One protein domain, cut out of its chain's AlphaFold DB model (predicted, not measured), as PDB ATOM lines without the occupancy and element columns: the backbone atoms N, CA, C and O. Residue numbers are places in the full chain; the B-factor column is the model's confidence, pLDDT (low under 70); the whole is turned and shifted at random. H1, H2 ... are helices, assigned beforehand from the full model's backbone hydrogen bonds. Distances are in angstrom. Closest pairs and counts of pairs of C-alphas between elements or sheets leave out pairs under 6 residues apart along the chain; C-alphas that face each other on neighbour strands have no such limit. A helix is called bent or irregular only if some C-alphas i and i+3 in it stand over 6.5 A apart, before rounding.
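What this domain is: This is residues 183 to 252 of the 362 residues of the protein "Hypothetical protein" of Didymodactylos carnosus (UniProt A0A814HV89). A kinked helix, H4, forms the core of a small rounded cluster, with H1, H2 and H3 set round it on different sides and crossing it steeply. Residues 246 to 252 stick out as a tail, and residues 192 to 197 stand free in the loop between H1 and H2. The printed part has 70 residues with four named helices, H1, H2, H3 and H4 in that order, and no named strand; the class is all helix. It is compact, with a radius of gyration of the C-alphas of 11.8 A and spans of 30 by 24 by 20 A.

Where its parts are: H1 is residues 183 to 190, beginning at C-alpha 183 (137.182, 145.391, 105.512). H2, residues 198 to 213, measures 21.6 A from first to last C-alpha. H3 is residues 218 to 227, 14.1 A. H4, residues 231 to 246, measures 20.6 A and ends at C-alpha 246 (146.683, 153.667, 99.254). H4 has a kink of 65 degrees near residue 238 and is irregular: C-alphas 236 and 239 are 7.3 A apart.

How they stand to each other: H4 is the hub, touching three helices. H1 touches it about perpendicular, at 79 degrees; the closest C-alphas, of Trp 187 and Gly 238, are 5.2 A apart. H2 touches H4 at a steep tilt of 54 degrees, opposite ways, with the C-alphas of Ala 205 and Phe 240 closest at 4.3 A. H3 touches H4 at 70.4 degrees, only just about perpendicular; the closest C-alphas, of Ala 225 and Lys 233, are 6.8 A apart. H2, with residues 209 to 212 alone, and H3 only just touch, with 3 pairs of C-alphas within 8 A, and only at the corner; the C-alphas of Glu 212 and Leu 218 are closest at 6.6 A. H1 and H2 are apart. Every O i to N i+4 pair is within hydrogen-bond range in H1, H2 and H3, and 8 of 12 in H4.

The domain as a whole: The C-alphas of Lys 215 and Gln 251 are the two farthest apart, at 33.6 A. The printed part has no cut and no long link. Mean pLDDT of the printed part is 83.0; residues 195, 213 to 216, 248 and 250 to 252 are under 70.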
ATOM      1  N   ILE A 183     135.949 145.871 104.868       90.31
ATOM      2  CA  ILE A 183     137.182 145.391 105.512       90.31
ATOM      3  C   ILE A 183     138.107 146.568 105.831       90.31
ATOM      4  O   ILE A 183     138.625 146.667 106.943       90.31
ATOM      5  N   ILE A 184     138.283 147.488 104.878       89.56
ATOM      6  CA  ILE A 184     139.125 148.672 105.059       89.56
ATOM      7  C   ILE A 184     138.491 149.624 106.072       89.56
ATOM      8  O   ILE A 184     139.187 150.114 106.960       89.56
ATOM      9  N   ALA A 185     137.181 149.875 105.980       89.69
ATOM     10  CA  ALA A 185     136.480 150.749 106.919       89.69
ATOM     11  C   ALA A 185     136.601 150.230 108.353       89.69
ATOM     12  O   ALA A 185     136.999 150.981 109.241       89.69
ATOM     13  N   GLU A 186     136.288 148.957 108.587       91.88
ATOM     14  CA  GLU A 186     136.345 148.356 109.919       91.88
ATOM     15  C   GLU A 186     137.775 148.315 110.461       91.88
ATOM     16  O   GLU A 186     138.003 148.684 111.618       91.88
ATOM     17  N   TRP A 187     138.756 147.970 109.621       93.19
ATOM     18  CA  TRP A 187     140.160 147.996 110.021       93.19
ATOM     19  C   TRP A 187     140.618 149.415 110.387       93.19
ATOM     20  O   TRP A 187     141.223 149.611 111.443       93.19
ATOM     21  N   LEU A 188     140.262 150.429 109.590       90.06
ATOM     22  CA  LEU A 188     140.562 151.830 109.895       90.06
ATOM     23  C   LEU A 188     139.875 152.296 111.177       90.06
ATOM     24  O   LEU A 188     140.498 152.999 111.970       90.06
ATOM     25  N   LEU A 189     138.611 151.914 111.403       91.06
ATOM     26  CA  LEU A 189     137.872 152.221 112.631       91.06
ATOM     27  C   LEU A 189     138.584 151.657 113.868       91.06
ATOM     28  O   LEU A 189     138.695 152.364 114.874       91.06
ATOM     29  N   LYS A 190     139.096 150.425 113.774       90.94
ATOM     30  CA  LYS A 190     139.830 149.742 114.847       90.94
ATOM     31  C   LYS A 190     141.215 150.350 115.095       90.94
ATOM     32  O   LYS A 190     141.633 150.454 116.246       90.94
ATOM     33  N   ASN A 191     141.886 150.817 114.041       88.50
ATOM     34  CA  ASN A 191     143.266 151.318 114.083       88.50
ATOM     35  C   ASN A 191     143.377 152.858 114.023       88.50
ATOM     36  O   ASN A 191     144.454 153.397 113.785       88.50
ATOM     37  N   LYS A 192     142.287 153.601 114.293       81.94
ATOM     38  CA  LYS A 192     142.227 155.082 114.205       81.94
ATOM     39  C   LYS A 192     143.323 155.841 114.960       81.94
ATOM     40  O   LYS A 192     143.559 157.000 114.632       81.94
ATOM     41  N   LYS A 193     143.913 155.249 116.002       76.81
ATOM     42  CA  LYS A 193     144.958 155.892 116.818       76.81
ATOM     43  C   LYS A 193     146.319 155.932 116.119       76.81
ATOM     44  O   LYS A 193     147.134 156.771 116.472       76.81
ATOM     45  N   ASP A 194     146.513 155.092 115.105       70.50
ATOM     46  CA  ASP A 194     147.798 154.863 114.442       70.50
ATOM     47  C   ASP A 194     147.802 155.418 113.007       70.50
ATOM     48  O   ASP A 194     148.427 154.844 112.122       70.50
ATOM     49  N   LYS A 195     147.058 156.506 112.753       64.75
ATOM     50  CA  LYS A 195     146.813 157.055 111.404       64.75
ATOM     51  C   LYS A 195     148.060 157.469 110.618       64.75
ATOM     52  O   LYS A 195     147.956 157.606 109.407       64.75
ATOM     53  N   ASP A 196     149.198 157.618 111.286       73.25
ATOM     54  CA  ASP A 196     150.458 158.042 110.673       73.25
ATOM     55  C   ASP A 196     151.576 156.991 110.823       73.25
ATOM     56  O   ASP A 196     152.722 157.244 110.456       73.25
ATOM     57  N   ASP A 197     151.269 155.792 111.337       83.25
ATOM     58  CA  ASP A 197     152.260 154.724 111.530       83.25
ATOM     59  C   ASP A 197     152.295 153.773 110.325       83.25
ATOM     60  O   ASP A 197     151.972 152.583 110.396       83.25
ATOM     61  N   HIS A 198     152.674 154.333 109.174       78.81
ATOM     62  CA  HIS A 198     152.790 153.590 107.921       78.81
ATOM     63  C   HIS A 198     153.688 152.337 108.034       78.81
ATOM     64  O   HIS A 198     153.277 151.281 107.541       78.81
ATOM     65  N   PRO A 199     154.860 152.369 108.711       84.88
ATOM     66  CA  PRO A 199     155.675 151.168 108.914       84.88
ATOM     67  C   PRO A 199     154.917 150.034 109.614       84.88
ATOM     68  O   PRO A 199     154.977 148.886 109.172       84.88
ATOM     69  N   LYS A 200     154.144 150.351 110.660       84.81
ATOM     70  CA  LYS A 200     153.336 149.359 111.380       84.81
ATOM     71  C   LYS A 200     152.249 148.747 110.501       84.81
ATOM     72  O   LYS A 200     151.947 147.562 110.641       84.81
ATOM     73  N   TRP A 201     151.653 149.517 109.593       83.81
ATOM     74  CA  TRP A 201     150.656 148.991 108.654       83.81
ATOM     75  C   TRP A 201     151.265 148.042 107.636       83.81
ATOM     76  O   TRP A 201     150.692 146.984 107.389       83.81
ATOM     77  N   VAL A 202     152.434 148.388 107.094       83.06
ATOM     78  CA  VAL A 202     153.187 147.506 106.197       83.06
ATOM     79  C   VAL A 202     153.542 146.205 106.917       83.06
ATOM     80  O   VAL A 202     153.342 145.126 106.365       83.06
ATOM     81  N   GLU A 203     153.980 146.278 108.177       84.88
ATOM     82  CA  GLU A 203     154.270 145.084 108.977       84.88
ATOM     83  C   GLU A 203     153.012 144.232 109.229       84.88
ATOM     84  O   GLU A 203     153.062 143.006 109.119       84.88
ATOM     85  N   GLN A 204     151.867 144.852 109.538       83.00
ATOM     86  CA  GLN A 204     150.595 144.136 109.695       83.00
ATOM     87  C   GLN A 204     150.135 143.489 108.388       83.00
ATOM     88  O   GLN A 204     149.722 142.330 108.402       83.00
ATOM     89  N   ALA A 205     150.238 144.210 107.269       86.31
ATOM     90  CA  ALA A 205     149.932 143.683 105.949       86.31
ATOM     91  C   ALA A 205     150.818 142.468 105.648       86.31
ATOM     92  O   ALA A 205     150.293 141.402 105.348       86.31
ATOM     93  N   ALA A 206     152.135 142.583 105.841       81.56
ATOM     94  CA  ALA A 206     153.078 141.480 105.661       81.56
ATOM     95  C   ALA A 206     152.743 140.270 106.551       81.56
ATOM     96  O   ALA A 206     152.693 139.141 106.064       81.56
ATOM     97  N   LYS A 207     152.437 140.482 107.839       80.62
ATOM     98  CA  LYS A 207     152.013 139.402 108.751       80.62
ATOM     99  C   LYS A 207     150.735 138.717 108.273       80.62
ATOM    100  O   LYS A 207     150.671 137.490 108.291       80.62
ATOM    101  N   GLY A 208     149.748 139.492 107.831       77.19
ATOM    102  CA  GLY A 208     148.504 138.985 107.259       77.19
ATOM    103  C   GLY A 208     148.730 138.129 106.018       77.19
ATOM    104  O   GLY A 208     148.225 137.008 105.942       77.19
ATOM    105  N   ILE A 209     149.560 138.620 105.090       80.56
ATOM    106  CA  ILE A 209     149.988 137.887 103.891       80.56
ATOM    107  C   ILE A 209     150.636 136.560 104.285       80.56
ATOM    108  O   ILE A 209     150.230 135.523 103.774       80.56
ATOM    109  N   CYS A 210     151.591 136.559 105.217       72.56
ATOM    110  CA  CYS A 210     152.264 135.331 105.643       72.56
ATOM    111  C   CYS A 210     151.304 134.336 106.314       72.56
ATOM    112  O   CYS A 210     151.409 133.134 106.100       72.56
ATOM    113  N   GLN A 211     150.361 134.809 107.131       74.69
ATOM    114  CA  GLN A 211     149.421 133.935 107.844       74.69
ATOM    115  C   GLN A 211     148.380 133.296 106.926       74.69
ATOM    116  O   GLN A 211     147.955 132.162 107.161       74.69
ATOM    117  N   GLU A 212     147.920 134.041 105.927       78.00
ATOM    118  CA  GLU A 212     146.806 133.629 105.082       78.00
ATOM    119  C   GLU A 212     147.260 133.085 103.725       78.00
ATOM    120  O   GLU A 212     146.662 132.139 103.218       78.00
ATOM    121  N   GLY A 213     148.347 133.625 103.173       69.50
ATOM    122  CA  GLY A 213     148.944 133.193 101.908       69.50
ATOM    123  C   GLY A 213     149.500 131.769 101.945       69.50
ATOM    124  O   GLY A 213     149.598 131.136 100.904       69.50
ATOM    125  N   LEU A 214     149.791 131.231 103.136       63.97
ATOM    126  CA  LEU A 214     150.169 129.822 103.314       63.97
ATOM    127  C   LEU A 214     148.985 128.850 103.204       63.97
ATOM    128  O   LEU A 214     149.203 127.651 103.072       63.97
ATOM    129  N   LYS A 215     147.742 129.334 103.322       65.19
ATOM    130  CA  LYS A 215     146.539 128.481 103.330       65.19
ATOM    131  C   LYS A 215     145.848 128.415 101.978       65.19
ATOM    132  O   LYS A 215     145.069 127.502 101.748       65.19
ATOM    133  N   THR A 216     146.006 129.461 101.173       66.50
ATOM    134  CA  THR A 216     145.450 129.582  99.828       66.50
ATOM    135  C   THR A 216     146.027 130.832  99.161       66.50
ATOM    136  O   THR A 216     146.655 131.675  99.803       66.50
ATOM    137  N   PHE A 217     145.742 131.017  97.876       75.00
ATOM    138  CA  PHE A 217     146.103 132.224  97.144       75.00
ATOM    139  C   PHE A 217     145.503 133.476  97.790       75.00
ATOM    140  O   PHE A 217     144.279 133.627  97.862       75.00
ATOM    141  N   LEU A 218     146.366 134.417  98.175       83.31
ATOM    142  CA  LEU A 218     145.969 135.633  98.883       83.31
ATOM    143  C   LEU A 218     144.855 136.409  98.159       83.31
ATOM    144  O   LEU A 218     143.871 136.795  98.785       83.31
ATOM    145  N   TYR A 219     144.956 136.588  96.838       85.62
ATOM    146  CA  TYR A 219     143.928 137.303  96.076       85.62
ATOM    147  C   TYR A 219     142.583 136.555  96.064       85.62
ATOM    148  O   TYR A 219     141.531 137.190  96.153       85.62
ATOM    149  N   LYS A 220     142.590 135.210  96.001       85.44
ATOM    150  CA  LYS A 220     141.362 134.399  96.069       85.44
ATOM    151  C   LYS A 220     140.708 134.561  97.434       85.44
ATOM    152  O   LYS A 220     139.495 134.761  97.497       85.44
ATOM    153  N   LEU A 221     141.507 134.529  98.502       88.06
ATOM    154  CA  LEU A 221     141.018 134.710  99.863       88.06
ATOM    155  C   LEU A 221     140.441 136.106 100.085       88.06
ATOM    156  O   LEU A 221     139.329 136.214 100.590       88.06
ATOM    157  N   ILE A 222     141.162 137.155  99.688       90.31
ATOM    158  CA  ILE A 222     140.703 138.544  99.816       90.31
ATOM    159  C   ILE A 222     139.403 138.731  99.051       90.31
ATOM    160  O   ILE A 222     138.411 139.182  99.616       90.31
ATOM    161  N   ASN A 223     139.372 138.321  97.783       89.44
ATOM    162  CA  ASN A 223     138.184 138.487  96.962       89.44
ATOM    163  C   ASN A 223     137.002 137.662  97.492       89.44
ATOM    164  O   ASN A 223     135.860 138.107  97.390       89.44
ATOM    165  N   LYS A 224     137.249 136.490  98.092       90.00
ATOM    166  CA  LYS A 224     136.218 135.712  98.789       90.00
ATOM    167  C   LYS A 224     135.707 136.448 100.028       90.00
ATOM    168  O   LYS A 224     134.506 136.669 100.122       90.00
ATOM    169  N   ALA A 225     136.603 136.876 100.917       91.50
ATOM    170  CA  ALA A 225     136.250 137.585 102.144       91.50
ATOM    171  C   ALA A 225     135.456 138.867 101.856       91.50
ATOM    172  O   ALA A 225     134.482 139.161 102.539       91.50
ATOM    173  N   LEU A 226     135.823 139.594 100.798       90.31
ATOM    174  CA  LEU A 226     135.117 140.797 100.368       90.31
ATOM    175  C   LEU A 226     133.717 140.508  99.812       90.31
ATOM    176  O   LEU A 226     132.784 141.242 100.117       90.31
ATOM    177  N   ARG A 227     133.554 139.442  99.015       88.25
ATOM    178  CA  ARG A 227     132.246 139.044  98.462       88.25
ATOM    179  C   ARG A 227     131.291 138.485  99.511       88.25
ATOM    180  O   ARG A 227     130.087 138.660  99.380       88.25
ATOM    181  N   GLU A 228     131.825 137.761 100.488       89.81
ATOM    182  CA  GLU A 228     131.051 137.102 101.549       89.81
ATOM    183  C   GLU A 228     130.858 137.997 102.779       89.81
ATOM    184  O   GLU A 228     130.256 137.569 103.759       89.81
ATOM    185  N   GLU A 229     131.371 139.228 102.731       89.81
ATOM    186  CA  GLU A 229     131.402 140.154 103.860       89.81
ATOM    187  C   GLU A 229     132.007 139.535 105.143       89.81
ATOM    188  O   GLU A 229     131.549 139.778 106.262       89.81
ATOM    189  N   ASP A 230     133.055 138.716 104.991       92.94
ATOM    190  CA  ASP A 230     133.687 137.978 106.089       92.94
ATOM    191  C   ASP A 230     134.516 138.901 106.999       92.94
ATOM    192  O   ASP A 230     135.720 139.123 106.816       92.94
ATOM    193  N   LYS A 231     133.860 139.410 108.044       93.38
ATOM    194  CA  LYS A 231     134.470 140.278 109.060       93.38
ATOM    195  C   LYS A 231     135.552 139.594 109.892       93.38
ATOM    196  O   LYS A 231     136.368 140.286 110.499       93.38
ATOM    197  N   SER A 232     135.619 138.257 109.913       94.38
ATOM    198  CA  SER A 232     136.679 137.550 110.646       94.38
ATOM    199  C   SER A 232     138.073 137.825 110.068       94.38
ATOM    200  O   SER A 232     139.077 137.642 110.753       94.38
ATOM    201  N   LYS A 233     138.132 138.319 108.823       94.12
ATOM    202  CA  LYS A 233     139.367 138.654 108.105       94.12
ATOM    203  C   LYS A 233     139.817 140.102 108.247       94.12
ATOM    204  O   LYS A 233     140.861 140.454 107.709       94.12
ATOM    205  N   VAL A 234     139.085 140.944 108.977       93.50
ATOM    206  CA  VAL A 234     139.452 142.360 109.164       93.50
ATOM    207  C   VAL A 234     140.844 142.499 109.781       93.50
ATOM    208  O   VAL A 234     141.638 143.319 109.328       93.50
ATOM    209  N   ASP A 235     141.177 141.663 110.764       91.56
ATOM    210  CA  ASP A 235     142.457 141.747 111.473       91.56
ATOM    211  C   ASP A 235     143.644 141.190 110.682       91.56
ATOM    212  O   ASP A 235     144.776 141.603 110.922       91.56
ATOM    213  N   THR A 236     143.400 140.277 109.737       90.12
ATOM    214  CA  THR A 236     144.462 139.660 108.929       90.12
ATOM    215  C   THR A 236     144.622 140.338 107.572       90.12
ATOM    216  O   THR A 236     145.742 140.591 107.143       90.12
ATOM    217  N   LEU A 237     143.529 140.688 106.894       92.69
ATOM    218  CA  LEU A 237     143.549 141.237 105.532       92.69
ATOM    219  C   LEU A 237     143.322 142.753 105.480       92.69
ATOM    220  O   LEU A 237     143.581 143.364 104.442       92.69
ATOM    221  N   GLY A 238     142.864 143.377 106.572       92.19
ATOM    222  CA  GLY A 238     142.489 144.793 106.609       92.19
ATOM    223  C   GLY A 238     143.617 145.747 106.238       92.19
ATOM    224  O   GLY A 238     143.458 146.555 105.322       92.19
ATOM    225  N   ALA A 239     144.773 145.597 106.889       91.00
ATOM    226  CA  ALA A 239     145.957 146.410 106.614       91.00
ATOM    227  C   ALA A 239     146.413 146.277 105.154       91.00
ATOM    228  O   ALA A 239     146.738 147.270 104.510       91.00
ATOM    229  N   PHE A 240     146.382 145.058 104.609       90.25
ATOM    230  CA  PHE A 240     146.780 144.795 103.229       90.25
ATOM    231  C   PHE A 240     145.808 145.403 102.208       90.25
ATOM    232  O   PHE A 240     146.239 146.076 101.274       90.25
ATOM    233  N   CYS A 241     144.494 145.236 102.405       90.31
ATOM    234  CA  CYS A 241     143.484 145.842 101.529       90.31
ATOM    235  C   CYS A 241     143.585 147.374 101.539       90.31
ATOM    236  O   CYS A 241     143.461 148.019 100.494       90.31
ATOM    237  N   TYR A 242     143.839 147.955 102.715       88.62
ATOM    238  CA  TYR A 242     144.069 149.388 102.848       88.62
ATOM    239  C   TYR A 242     145.347 149.825 102.132       88.62
ATOM    240  O   TYR A 242     145.314 150.806 101.396       88.62
ATOM    241  N   TYR A 243     146.440 149.072 102.276       86.38
ATOM    242  CA  TYR A 243     147.705 149.357 101.605       86.38
ATOM    243  C   TYR A 243     147.569 149.363 100.076       86.38
ATOM    244  O   TYR A 243     147.966 150.337  99.443       86.38
ATOM    245  N   ILE A 244     146.918 148.351  99.483       84.31
ATOM    246  CA  ILE A 244     146.612 148.356  98.038       84.31
ATOM    247  C   ILE A 244     145.793 149.596  97.671       84.31
ATOM    248  O   ILE A 244     146.054 150.241  96.659       84.31
ATOM    249  N   SER A 245     144.817 149.961  98.504       82.94
ATOM    250  CA  SER A 245     143.975 151.127  98.231       82.94
ATOM    251  C   SER A 245     144.748 152.446  98.295       82.94
ATOM    252  O   SER A 245     144.422 153.375  97.557       82.94
ATOM    253  N   LEU A 246     145.779 152.524  99.146       81.25
ATOM    254  CA  LEU A 246     146.683 153.667  99.254       81.25
ATOM    255  C   LEU A 246     147.615 153.815  98.053       81.25
ATOM    256  O   LEU A 246     147.947 154.952  97.718       81.25
ATOM    257  N   MET A 247     147.994 152.721  97.383       74.94
ATOM    258  CA  MET A 247     148.842 152.784  96.183       74.94
ATOM    259  C   MET A 247     148.229 153.653  95.071       74.94
ATOM    260  O   MET A 247     148.961 154.184  94.244       74.94
ATOM    261  N   ASN A 248     146.909 153.882  95.078       68.62
ATOM    262  CA  ASN A 248     146.250 154.808  94.146       68.62
ATOM    263  C   ASN A 248     146.508 156.281  94.460       68.62
ATOM    264  O   ASN A 248     146.334 157.130  93.591       68.62
ATOM    265  N   TYR A 249     146.832 156.606  95.708       70.25
ATOM    266  CA  TYR A 249     146.930 157.985  96.181       70.25
ATOM    267  C   TYR A 249     148.370 158.483  96.257       70.25
ATOM    268  O   TYR A 249     148.593 159.695  96.285       70.25
ATOM    269  N   THR A 250     149.353 157.584  96.297       67.44
ATOM    270  CA  THR A 250     150.757 157.974  96.387       67.44
ATOM    271  C   THR A 250     151.303 158.333  95.003       67.44
ATOM    272  O   THR A 250     151.332 157.523  94.080       67.44
ATOM    273  N   GLN A 251     151.772 159.578  94.855       57.16
ATOM    274  CA  GLN A 251     152.387 160.085  93.616       57.16
ATOM    275  C   GLN A 251     153.628 159.290  93.179       57.16
ATOM    276  O   GLN A 251     154.019 159.379  92.018       57.16
ATOM    277  N   GLU A 252     154.236 158.520  94.085       60.59
ATOM    278  CA  GLU A 252     155.432 157.712  93.820       60.59
ATOM    279  C   GLU A 252     155.218 156.648  92.733       60.59
ATOM    280  O   GLU A 252     156.172 156.304  92.042       60.59
TER     281      GLU A 252